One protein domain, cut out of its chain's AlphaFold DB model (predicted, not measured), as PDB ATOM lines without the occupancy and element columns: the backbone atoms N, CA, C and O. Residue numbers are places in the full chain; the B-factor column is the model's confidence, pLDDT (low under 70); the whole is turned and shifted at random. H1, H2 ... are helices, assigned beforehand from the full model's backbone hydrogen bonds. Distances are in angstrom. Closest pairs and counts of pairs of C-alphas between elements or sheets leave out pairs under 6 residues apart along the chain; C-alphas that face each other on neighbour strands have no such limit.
ATOM      1  N   ASP A 451      19.630  65.485  15.839       76.75
ATOM      2  CA  ASP A 451      18.668  66.377  15.180       76.75
ATOM      3  C   ASP A 451      19.353  67.564  14.473       76.75
ATOM      4  O   ASP A 451      18.817  68.052  13.474       76.75
ATOM      5  N   LEU A 452      20.594  67.917  14.850       77.50
ATOM      6  CA  LEU A 452      21.478  68.799  14.068       77.50
ATOM      7  C   LEU A 452      21.600  68.351  12.601       77.50
ATOM      8  O   LEU A 452      21.567  69.182  11.696       77.50
ATOM      9  N   LEU A 453      21.679  67.040  12.336       77.81
ATOM     10  CA  LEU A 453      21.782  66.505  10.969       77.81
ATOM     11  C   LEU A 453      20.496  66.700  10.157       77.81
ATOM     12  O   LEU A 453      20.557  66.719   8.930       77.81
ATOM     13  N   SER A 454      19.343  66.851  10.817       74.94
ATOM     14  CA  SER A 454      18.074  67.162  10.145       74.94
ATOM     15  C   SER A 454      17.959  68.639   9.749       74.94
ATOM     16  O   SER A 454      17.205  68.965   8.835       74.94
ATOM     17  N   LEU A 455      18.745  69.511  10.392       79.12
ATOM     18  CA  LEU A 455      18.783  70.955  10.154       79.12
ATOM     19  C   LEU A 455      19.875  71.397   9.172       79.12
ATOM     20  O   LEU A 455      19.858  72.548   8.749       79.12
ATOM     21  N   VAL A 456      20.780  70.509   8.745       90.12
ATOM     22  CA  VAL A 456      21.697  70.789   7.628       90.12
ATOM     23  C   VAL A 456      20.914  70.684   6.307       90.12
ATOM     24  O   VAL A 456      20.636  69.568   5.853       90.12
ATOM     25  N   PRO A 457      20.571  71.801   5.628       88.50
ATOM     26  CA  PRO A 457      19.706  71.757   4.448       88.50
ATOM     27  C   PRO A 457      20.377  71.051   3.263       88.50
ATOM     28  O   PRO A 457      19.698  70.550   2.372       88.50
ATOM     29  N   GLU A 458      21.708  70.982   3.253       93.25
ATOM     30  CA  GLU A 458      22.490  70.279   2.235       93.25
ATOM     31  C   GLU A 458      22.261  68.763   2.279       93.25
ATOM     32  O   GLU A 458      22.053  68.158   1.230       93.25
ATOM     33  N   LEU A 459      22.193  68.155   3.471       91.19
ATOM     34  CA  LEU A 459      21.910  66.721   3.614       91.19
ATOM     35  C   LEU A 459      20.503  66.378   3.115       91.19
ATOM     36  O   LEU A 459      20.327  65.372   2.432       91.19
ATOM     37  N   ASN A 460      19.525  67.249   3.373       88.44
ATOM     38  CA  ASN A 460      18.145  67.083   2.905       88.44
ATOM     39  C   ASN A 460      17.984  67.306   1.384       88.44
ATOM     40  O   ASN A 460      17.005  66.847   0.798       88.44
ATOM     41  N   ARG A 461      18.935  67.983   0.722       94.25
ATOM     42  CA  ARG A 461      18.965  68.164  -0.747       94.25
ATOM     43  C   ARG A 461      19.566  66.962  -1.490       94.25
ATOM     44  O   ARG A 461      19.325  66.804  -2.690       94.25
ATOM     45  N   LEU A 462      20.342  66.111  -0.817       95.88
ATOM     46  CA  LEU A 462      21.005  64.956  -1.426       95.88
ATOM     47  C   LEU A 462      20.037  63.773  -1.588       95.88
ATOM     48  O   LEU A 462      19.778  63.032  -0.645       95.88
ATOM     49  N   ARG A 463      19.561  63.530  -2.819       95.75
ATOM     50  CA  ARG A 463      18.616  62.437  -3.161       95.75
ATOM     51  C   ARG A 463      19.062  61.024  -2.736       95.75
ATOM     52  O   ARG A 463      18.236  60.119  -2.679       95.75
ATOM     53  N   ASN A 464      20.354  60.819  -2.489       96.19
ATOM     54  CA  ASN A 464      20.958  59.556  -2.058       96.19
ATOM     55  C   ASN A 464      21.176  59.452  -0.533       96.19
ATOM     56  O   ASN A 464      21.719  58.446  -0.074       96.19
ATOM     57  N   VAL A 465      20.772  60.455   0.250       94.00
ATOM     58  CA  VAL A 465      20.896  60.495   1.716       94.00
ATOM     59  C   VAL A 465      19.500  60.505   2.344       94.00
ATOM     60  O   VAL A 465      18.604  61.211   1.895       94.00
ATOM     61  N   ARG A 466      19.294  59.707   3.401       90.56
ATOM     62  CA  ARG A 466      18.069  59.715   4.222       90.56
ATOM     63  C   ARG A 466      18.460  59.831   5.694       90.56
ATOM     64  O   ARG A 466      18.951  58.864   6.274       90.56
ATOM     65  N   VAL A 467      18.240  61.000   6.293       90.56
ATOM     66  CA  VAL A 467      18.376  61.203   7.745       90.56
ATOM     67  C   VAL A 467      17.130  60.638   8.439       90.56
ATOM     68  O   VAL A 467      16.013  60.804   7.951       90.56
ATOM     69  N   LEU A 468      17.306  59.937   9.562       89.12
ATOM     70  CA  LEU A 468      16.221  59.301  10.315       89.12
ATOM     71  C   LEU A 468      16.284  59.732  11.784       89.12
ATOM     72  O   LEU A 468      17.247  59.403  12.471       89.12
ATOM     73  N   LYS A 469      15.227  60.389  12.286       86.25
ATOM     74  CA  LYS A 469      15.141  60.886  13.679       86.25
ATOM     75  C   LYS A 469      15.234  59.795  14.759       86.25
ATOM     76  O   LYS A 469      15.466  60.088  15.924       86.25
ATOM     77  N   ARG A 470      15.031  58.520  14.403       88.50
ATOM     78  CA  ARG A 470      15.102  57.381  15.332       88.50
ATOM     79  C   ARG A 470      15.887  56.214  14.746       88.50
ATOM     80  O   ARG A 470      15.839  55.960  13.543       88.50
ATOM     81  N   ARG A 471      16.550  55.447  15.618       90.38
ATOM     82  CA  ARG A 471      17.278  54.220  15.257       90.38
ATOM     83  C   ARG A 471      16.357  53.240  14.516       90.38
ATOM     84  O   ARG A 471      15.335  52.814  15.053       90.38
ATOM     85  N   LEU A 472      16.757  52.851  13.305       91.94
ATOM     86  CA  LEU A 472      16.031  51.908  12.451       91.94
ATOM     87  C   LEU A 472      16.086  50.481  13.040       91.94
ATOM     88  O   LEU A 472      17.144  49.835  13.024       91.94
ATOM     89  N   ARG A 473      14.957  50.000  13.575       89.38
ATOM     90  CA  ARG A 473      14.807  48.671  14.202       89.38
ATOM     91  C   ARG A 473      14.734  47.574  13.125       89.38
ATOM     92  O   ARG A 473      14.460  47.894  11.970       89.38
ATOM     93  N   PRO A 474      14.927  46.282  13.464       90.12
ATOM     94  CA  PRO A 474      14.801  45.184  12.499       90.12
ATOM     95  C   PRO A 474      13.472  45.199  11.730       90.12
ATOM     96  O   PRO A 474      13.491  45.170  10.506       90.12
ATOM     97  N   VAL A 475      12.351  45.396  12.434       82.88
ATOM     98  CA  VAL A 475      11.004  45.505  11.839       82.88
ATOM     99  C   VAL A 475      10.900  46.659  10.839       82.88
ATOM    100  O   VAL A 475      10.335  46.494   9.762       82.88
ATOM    101  N   ASP A 476      11.481  47.825  11.152       87.75
ATOM    102  CA  ASP A 476      11.447  48.970  10.235       87.75
ATOM    103  C   ASP A 476      12.193  48.626   8.915       87.75
ATOM    104  O   ASP A 476      11.724  48.969   7.833       87.75
ATOM    105  N   ARG A 477      13.281  47.834   8.983       92.00
ATOM    106  CA  ARG A 477      14.030  47.326   7.806       92.00
ATOM    107  C   ARG A 477      13.278  46.269   6.994       92.00
ATOM    108  O   ARG A 477      13.672  45.995   5.863       92.00
ATOM    109  N   GLU A 478      12.282  45.604   7.570       87.69
ATOM    110  CA  GLU A 478      11.457  44.599   6.883       87.69
ATOM    111  C   GLU A 478      10.255  45.248   6.196       87.69
ATOM    112  O   GLU A 478       9.876  44.822   5.102       87.69
ATOM    113  N   ILE A 479       9.749  46.340   6.778       85.12
ATOM    114  CA  ILE A 479       8.798  47.265   6.152       85.12
ATOM    115  C   ILE A 479       9.452  47.967   4.949       85.12
ATOM    116  O   ILE A 479       8.914  47.865   3.850       85.12
ATOM    117  N   ASP A 480      10.646  48.564   5.102       87.69
ATOM    118  CA  ASP A 480      11.419  49.178   3.993       87.69
ATOM    119  C   ASP A 480      11.704  48.192   2.833       87.69
ATOM    120  O   ASP A 480      11.940  48.609   1.702       87.69
ATOM    121  N   LYS A 481      11.704  46.876   3.099       91.44
ATOM    122  CA  LYS A 481      11.933  45.813   2.100       91.44
ATOM    123  C   LYS A 481      10.648  45.195   1.538       91.44
ATOM    124  O   LYS A 481      10.747  44.239   0.772       91.44
ATOM    125  N   GLY A 482       9.468  45.652   1.963       91.38
ATOM    126  CA  GLY A 482       8.177  45.072   1.571       91.38
ATOM    127  C   GLY A 482       7.981  43.605   1.985       91.38
ATOM    128  O   GLY A 482       7.128  42.928   1.423       91.38
ATOM    129  N   ARG A 483       8.777  43.087   2.934       87.69
ATOM    130  CA  ARG A 483       8.745  41.669   3.347       87.69
ATOM    131  C   ARG A 483       7.692  41.368   4.407       87.69
ATOM    132  O   ARG A 483       7.289  40.220   4.542       87.69
ATOM    133  N   LEU A 484       7.296  42.384   5.169       84.31
ATOM    134  CA  LEU A 484       6.305  42.260   6.230       84.31
ATOM    135  C   LEU A 484       4.895  42.358   5.626       84.31
ATOM    136  O   LEU A 484       4.524  43.415   5.104       84.31
ATOM    137  N   SER A 485       4.113  41.279   5.693       81.44
ATOM    138  CA  SER A 485       2.733  41.276   5.192       81.44
ATOM    139  C   SER A 485       1.821  42.204   6.019       81.44
ATOM    140  O   SER A 485       2.155  42.527   7.165       81.44
ATOM    141  N   PRO A 486       0.653  42.634   5.496       77.00
ATOM    142  CA  PRO A 486      -0.298  43.445   6.263       77.00
ATOM    143  C   PRO A 486      -0.697  42.797   7.601       77.00
ATOM    144  O   PRO A 486      -0.607  43.448   8.636       77.00
ATOM    145  N   ALA A 487      -0.997  41.494   7.606       70.25
ATOM    146  CA  ALA A 487      -1.329  40.747   8.824       70.25
ATOM    147  C   ALA A 487      -0.152  40.659   9.821       70.25
ATOM    148  O   ALA A 487      -0.345  40.731  11.033       70.25
ATOM    149  N   GLN A 488       1.092  40.556   9.338       79.25
ATOM    150  CA  GLN A 488       2.277  40.604  10.208       79.25
ATOM    151  C   GLN A 488       2.512  42.002  10.795       79.25
ATOM    152  O   GLN A 488       3.012  42.112  11.913       79.25
ATOM    153  N   ARG A 489       2.148  43.068  10.067       76.25
ATOM    154  CA  ARG A 489       2.182  44.451  10.564       76.25
ATOM    155  C   ARG A 489       1.177  44.641  11.694       76.25
ATOM    156  O   ARG A 489       1.557  45.142  12.744       76.25
ATOM    157  N   GLU A 490      -0.057  44.189  11.492       77.00
ATOM    158  CA  GLU A 490      -1.136  44.219  12.483       77.00
ATOM    159  C   GLU A 490      -0.778  43.421  13.747       77.00
ATOM    160  O   GLU A 490      -0.849  43.958  14.852       77.00
ATOM    161  N   TRP A 491      -0.266  42.194  13.602       79.75
ATOM    162  CA  TRP A 491       0.213  41.389  14.733       79.75
ATOM    163  C   TRP A 491       1.341  42.081  15.519       79.75
ATOM    164  O   TRP A 491       1.347  42.056  16.749       79.75
ATOM    165  N   LEU A 492       2.279  42.741  14.828       80.75
ATOM    166  CA  LEU A 492       3.349  43.520  15.463       80.75
ATOM    167  C   LEU A 492       2.850  44.800  16.139       80.75
ATOM    168  O   LEU A 492       3.472  45.242  17.105       80.75
ATOM    169  N   GLU A 493       1.769  45.405  15.652       79.62
ATOM    170  CA  GLU A 493       1.145  46.561  16.293       79.62
ATOM    171  C   GLU A 493       0.376  46.117  17.544       79.62
ATOM    172  O   GLU A 493       0.646  46.638  18.622       79.62
ATOM    173  N   ASN A 494      -0.450  45.066  17.461       79.38
ATOM    174  CA  ASN A 494      -1.156  44.489  18.613       79.38
ATOM    175  C   ASN A 494      -0.183  43.968  19.682       79.38
ATOM    176  O   ASN A 494      -0.389  44.213  20.870       79.38
ATOM    177  N   LYS A 495       0.951  43.367  19.290       80.06
ATOM    178  CA  LYS A 495       2.010  43.036  20.251       80.06
ATOM    179  C   LYS A 495       2.557  44.282  20.966       80.06
ATOM    180  O   LYS A 495       2.753  44.226  22.172       80.06
ATOM    181  N   ARG A 496       2.737  45.420  20.282       78.44
ATOM    182  CA  ARG A 496       3.121  46.677  20.961       78.44
ATOM    183  C   ARG A 496       2.027  47.197  21.888       78.44
ATOM    184  O   ARG A 496       2.371  47.829  22.879       78.44
ATOM    185  N   ARG A 497       0.743  46.964  21.597       77.94
ATOM    186  CA  ARG A 497      -0.357  47.329  22.509       77.94
ATOM    187  C   ARG A 497      -0.251  46.538  23.819       77.94
ATOM    188  O   ARG A 497      -0.296  47.153  24.882       77.94
ATOM    189  N   ARG A 498       0.042  45.232  23.751       76.69
ATOM    190  CA  ARG A 498       0.433  44.413  24.920       76.69
ATOM    191  C   ARG A 498       1.706  44.914  25.602       76.69
ATOM    192  O   ARG A 498       1.669  45.195  26.793       76.69
ATOM    193  N   ASP A 499       2.794  45.132  24.860       75.81
ATOM    194  CA  ASP A 499       4.067  45.627  25.416       75.81
ATOM    195  C   ASP A 499       3.934  47.036  26.067       75.81
ATOM    196  O   ASP A 499       4.749  47.402  26.913       75.81
ATOM    197  N   ARG A 500       2.918  47.836  25.695       77.75
ATOM    198  CA  ARG A 500       2.557  49.128  26.326       77.75
ATOM    199  C   ARG A 500       1.529  49.010  27.466       77.75
ATOM    200  O   ARG A 500       1.241  50.017  28.108       77.75
ATOM    201  N   GLY A 501       0.983  47.822  27.727       68.75
ATOM    202  CA  GLY A 501      -0.036  47.583  28.756       68.75
ATOM    203  C   GLY A 501      -1.457  48.039  28.392       68.75
ATOM    204  O   GLY A 501      -2.285  48.190  29.285       68.75
ATOM    205  N   GLU A 502      -1.754  48.269  27.109       70.69
ATOM    206  CA  GLU A 502      -3.115  48.581  26.626       70.69
ATOM    207  C   GLU A 502      -4.016  47.341  26.548       70.69
ATOM    208  O   GLU A 502      -5.236  47.453  26.617       70.69
ATOM    209  N   GLU A 503      -3.415  46.164  26.392       62.06
ATOM    210  CA  GLU A 503      -4.084  44.867  26.314       62.06
ATOM    211  C   GLU A 503      -3.475  43.978  27.405       62.06
ATOM    212  O   GLU A 503      -2.299  43.627  27.342       62.06
ATOM    213  N   ILE A 504      -4.252  43.678  28.451       56.00
ATOM    214  CA  ILE A 504      -3.790  42.906  29.614       56.00
ATOM    215  C   ILE A 504      -4.153  41.431  29.415       56.00
ATOM    216  O   ILE A 504      -5.042  40.890  30.075       56.00
ATOM    217  N   GLU A 505      -3.442  40.765  28.506       59.38
ATOM    218  CA  GLU A 505      -3.186  39.338  28.707       59.38
ATOM    219  C   GLU A 505      -2.302  39.195  29.953       59.38
ATOM    220  O   GLU A 505      -1.380  39.987  30.160       59.38
ATOM    221  N   GLY A 506      -2.614  38.227  30.818       57.16
ATOM    222  CA  GLY A 506      -1.904  38.060  32.083       57.16
ATOM    223  C   GLY A 506      -0.412  37.806  31.864       57.16
ATOM    224  O   GLY A 506      -0.035  36.942  31.073       57.16
ATOM    225  N   GLU A 507       0.437  38.536  32.588       55.50
ATOM    226  CA  GLU A 507       1.855  38.198  32.692       55.50
ATOM    227  C   GLU A 507       1.982  36.760  33.223       55.50
ATOM    228  O   GLU A 507       1.236  36.367  34.123       55.50
ATOM    229  N   TRP A 508       2.886  35.955  32.654       53.59
ATOM    230  CA  TRP A 508       3.037  34.542  33.019       53.59
ATOM    231  C   TRP A 508       3.658  34.427  34.417       53.59
ATOM    232  O   TRP A 508       4.876  34.310  34.576       53.59
ATOM    233  N   ILE A 509       2.811  34.493  35.449       55.28
ATOM    234  CA  ILE A 509       3.216  34.359  36.847       55.28
ATOM    235  C   ILE A 509       3.690  32.922  37.069       55.28
ATOM    236  O   ILE A 509       2.893  32.011  37.295       55.28
ATOM    237  N   TYR A 510       5.010  32.738  37.067       48.75
ATOM    238  CA  TYR A 510       5.676  31.550  37.599       48.75
ATOM    239  C   TYR A 510       5.372  31.420  39.097       48.75
ATOM    240  O   TYR A 510       6.122  31.897  39.953       48.75
ATOM    241  N   LYS A 511       4.233  30.806  39.416       51.19
ATOM    242  CA  LYS A 511       3.751  30.648  40.785       51.19
ATOM    243  C   LYS A 511       4.662  29.668  41.524       51.19
ATOM    244  O   LYS A 511       4.806  28.514  41.130       51.19
ATOM    245  N   TRP A 512       5.323  30.157  42.572       46.50
ATOM    246  CA  TRP A 512       6.328  29.400  43.317       46.50
ATOM    247  C   TRP A 512       5.680  28.529  44.396       46.50
ATOM    248  O   TRP A 512       5.767  28.821  45.586       46.50
ATOM    249  N   ASP A 513       5.020  27.456  43.964       49.72
ATOM    250  CA  ASP A 513       4.557  26.397  44.858       49.72
ATOM    251  C   ASP A 513       5.665  25.324  45.003       49.72
ATOM    252  O   ASP A 513       6.218  24.816  44.025       49.72
ATOM    253  N   GLU A 514       6.038  25.019  46.250       54.16
ATOM    254  CA  GLU A 514       6.903  23.894  46.667       54.16
ATOM    255  C   GLU A 514       8.254  23.724  45.930       54.16
ATOM    256  O   GLU A 514       8.796  22.623  45.804       54.16
ATOM    257  N   GLY A 515       8.854  24.825  45.467       51.50
ATOM    258  CA  GLY A 515      10.216  24.825  44.920       51.50
ATOM    259  C   GLY A 515      10.357  24.260  43.501       51.50
ATOM    260  O   GLY A 515      11.482  24.011  43.064       51.50
ATOM    261  N   LYS A 516       9.255  24.083  42.761       50.97
ATOM    262  CA  LYS A 516       9.274  23.712  41.335       50.97
ATOM    263  C   LYS A 516       8.566  24.767  40.493       50.97
ATOM    264  O   LYS A 516       7.445  25.161  40.783       50.97
ATOM    265  N   TYR A 517       9.220  25.193  39.416       42.75
ATOM    266  CA  TYR A 517       8.607  26.076  38.430       42.75
ATOM    267  C   TYR A 517       7.672  25.273  37.529       42.75
ATOM    268  O   TYR A 517       8.128  24.417  36.769       42.75
ATOM    269  N   PHE A 518       6.383  25.585  37.587       48.94
ATOM    270  CA  PHE A 518       5.407  25.166  36.589       48.94
ATOM    271  C   PHE A 518       5.064  26.358  35.689       48.94
ATOM    272  O   PHE A 518       5.027  27.502  36.147       48.94
ATOM    273  N   VAL A 519       4.843  26.083  34.405       41.47
ATOM    274  CA  VAL A 519       4.191  27.016  33.478       41.47
ATOM    275  C   VAL A 519       2.704  26.678  33.517       41.47
ATOM    276  O   VAL A 519       2.359  25.506  33.356       41.47
ATOM    277  N   ALA A 520       1.866  27.682  33.771       51.03
ATOM    278  CA  ALA A 520       0.410  27.582  33.830       51.03
ATOM    279  C   ALA A 520      -0.192  28.469  32.738       51.03
ATOM    280  O   ALA A 520       0.143  29.673  32.761       51.03
TER     281      ALA A 520
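What this domain is: This is residues 451 to 520 of the 520 residues of an uncharacterized protein of Terfezia boudieri ATCC MYA-4762 (UniProt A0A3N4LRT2). The longest helix, H4, and the short H3 near it form a loose middle, from which the chain strings out both ways: through a long link to the small helices H1 and H2 at one end, and as a tail, residues 500 to 520, that folds back at the other. The 70 printed residues hold four named helices, H1 to H4 in chain order, and no named strand; the class is all helix, with 30 residues in named elements, under half. The whole is extended, radius of gyration of the C-alphas 20.6 A, spanning 66 by 29 by 21 A.

How they stand to each other: H4, residues 486 to 499, and H3, residues 474 to 479, are near each other, with 5 pairs of C-alphas within 10 A, the closest 8.4 A. H2, residues 457 to 461, is apart from both. H1, residues 451 to 455, is close to H2 but not clearly touching; their closest C-alphas, of Ser 454 and Asn 460, are 7.2 A apart. In H1, H2, H3 and H4 every O i to N i+4 pair is within hydrogen-bond range.

Where its parts are: H4 measures 19.8 A, from C-alpha 486 at (-0.298, 43.445, 6.263) to C-alpha 499 at (4.067, 45.627, 25.416). H3 measures 9.0 A, H1 6.8 A and H2 6.4 A. H1 begins with C-alpha 451 at (18.668, 66.377, 15.180).

The domain as a whole: The C-alphas farthest apart, of Glu 458 and Glu 514, are 66.1 A apart. The printed part has no cut; the link H2 to H3 is long. Residues 460 to 465 and 512 to 517 stand free. pLDDT is under 70 at residues 501 and 503 to 520.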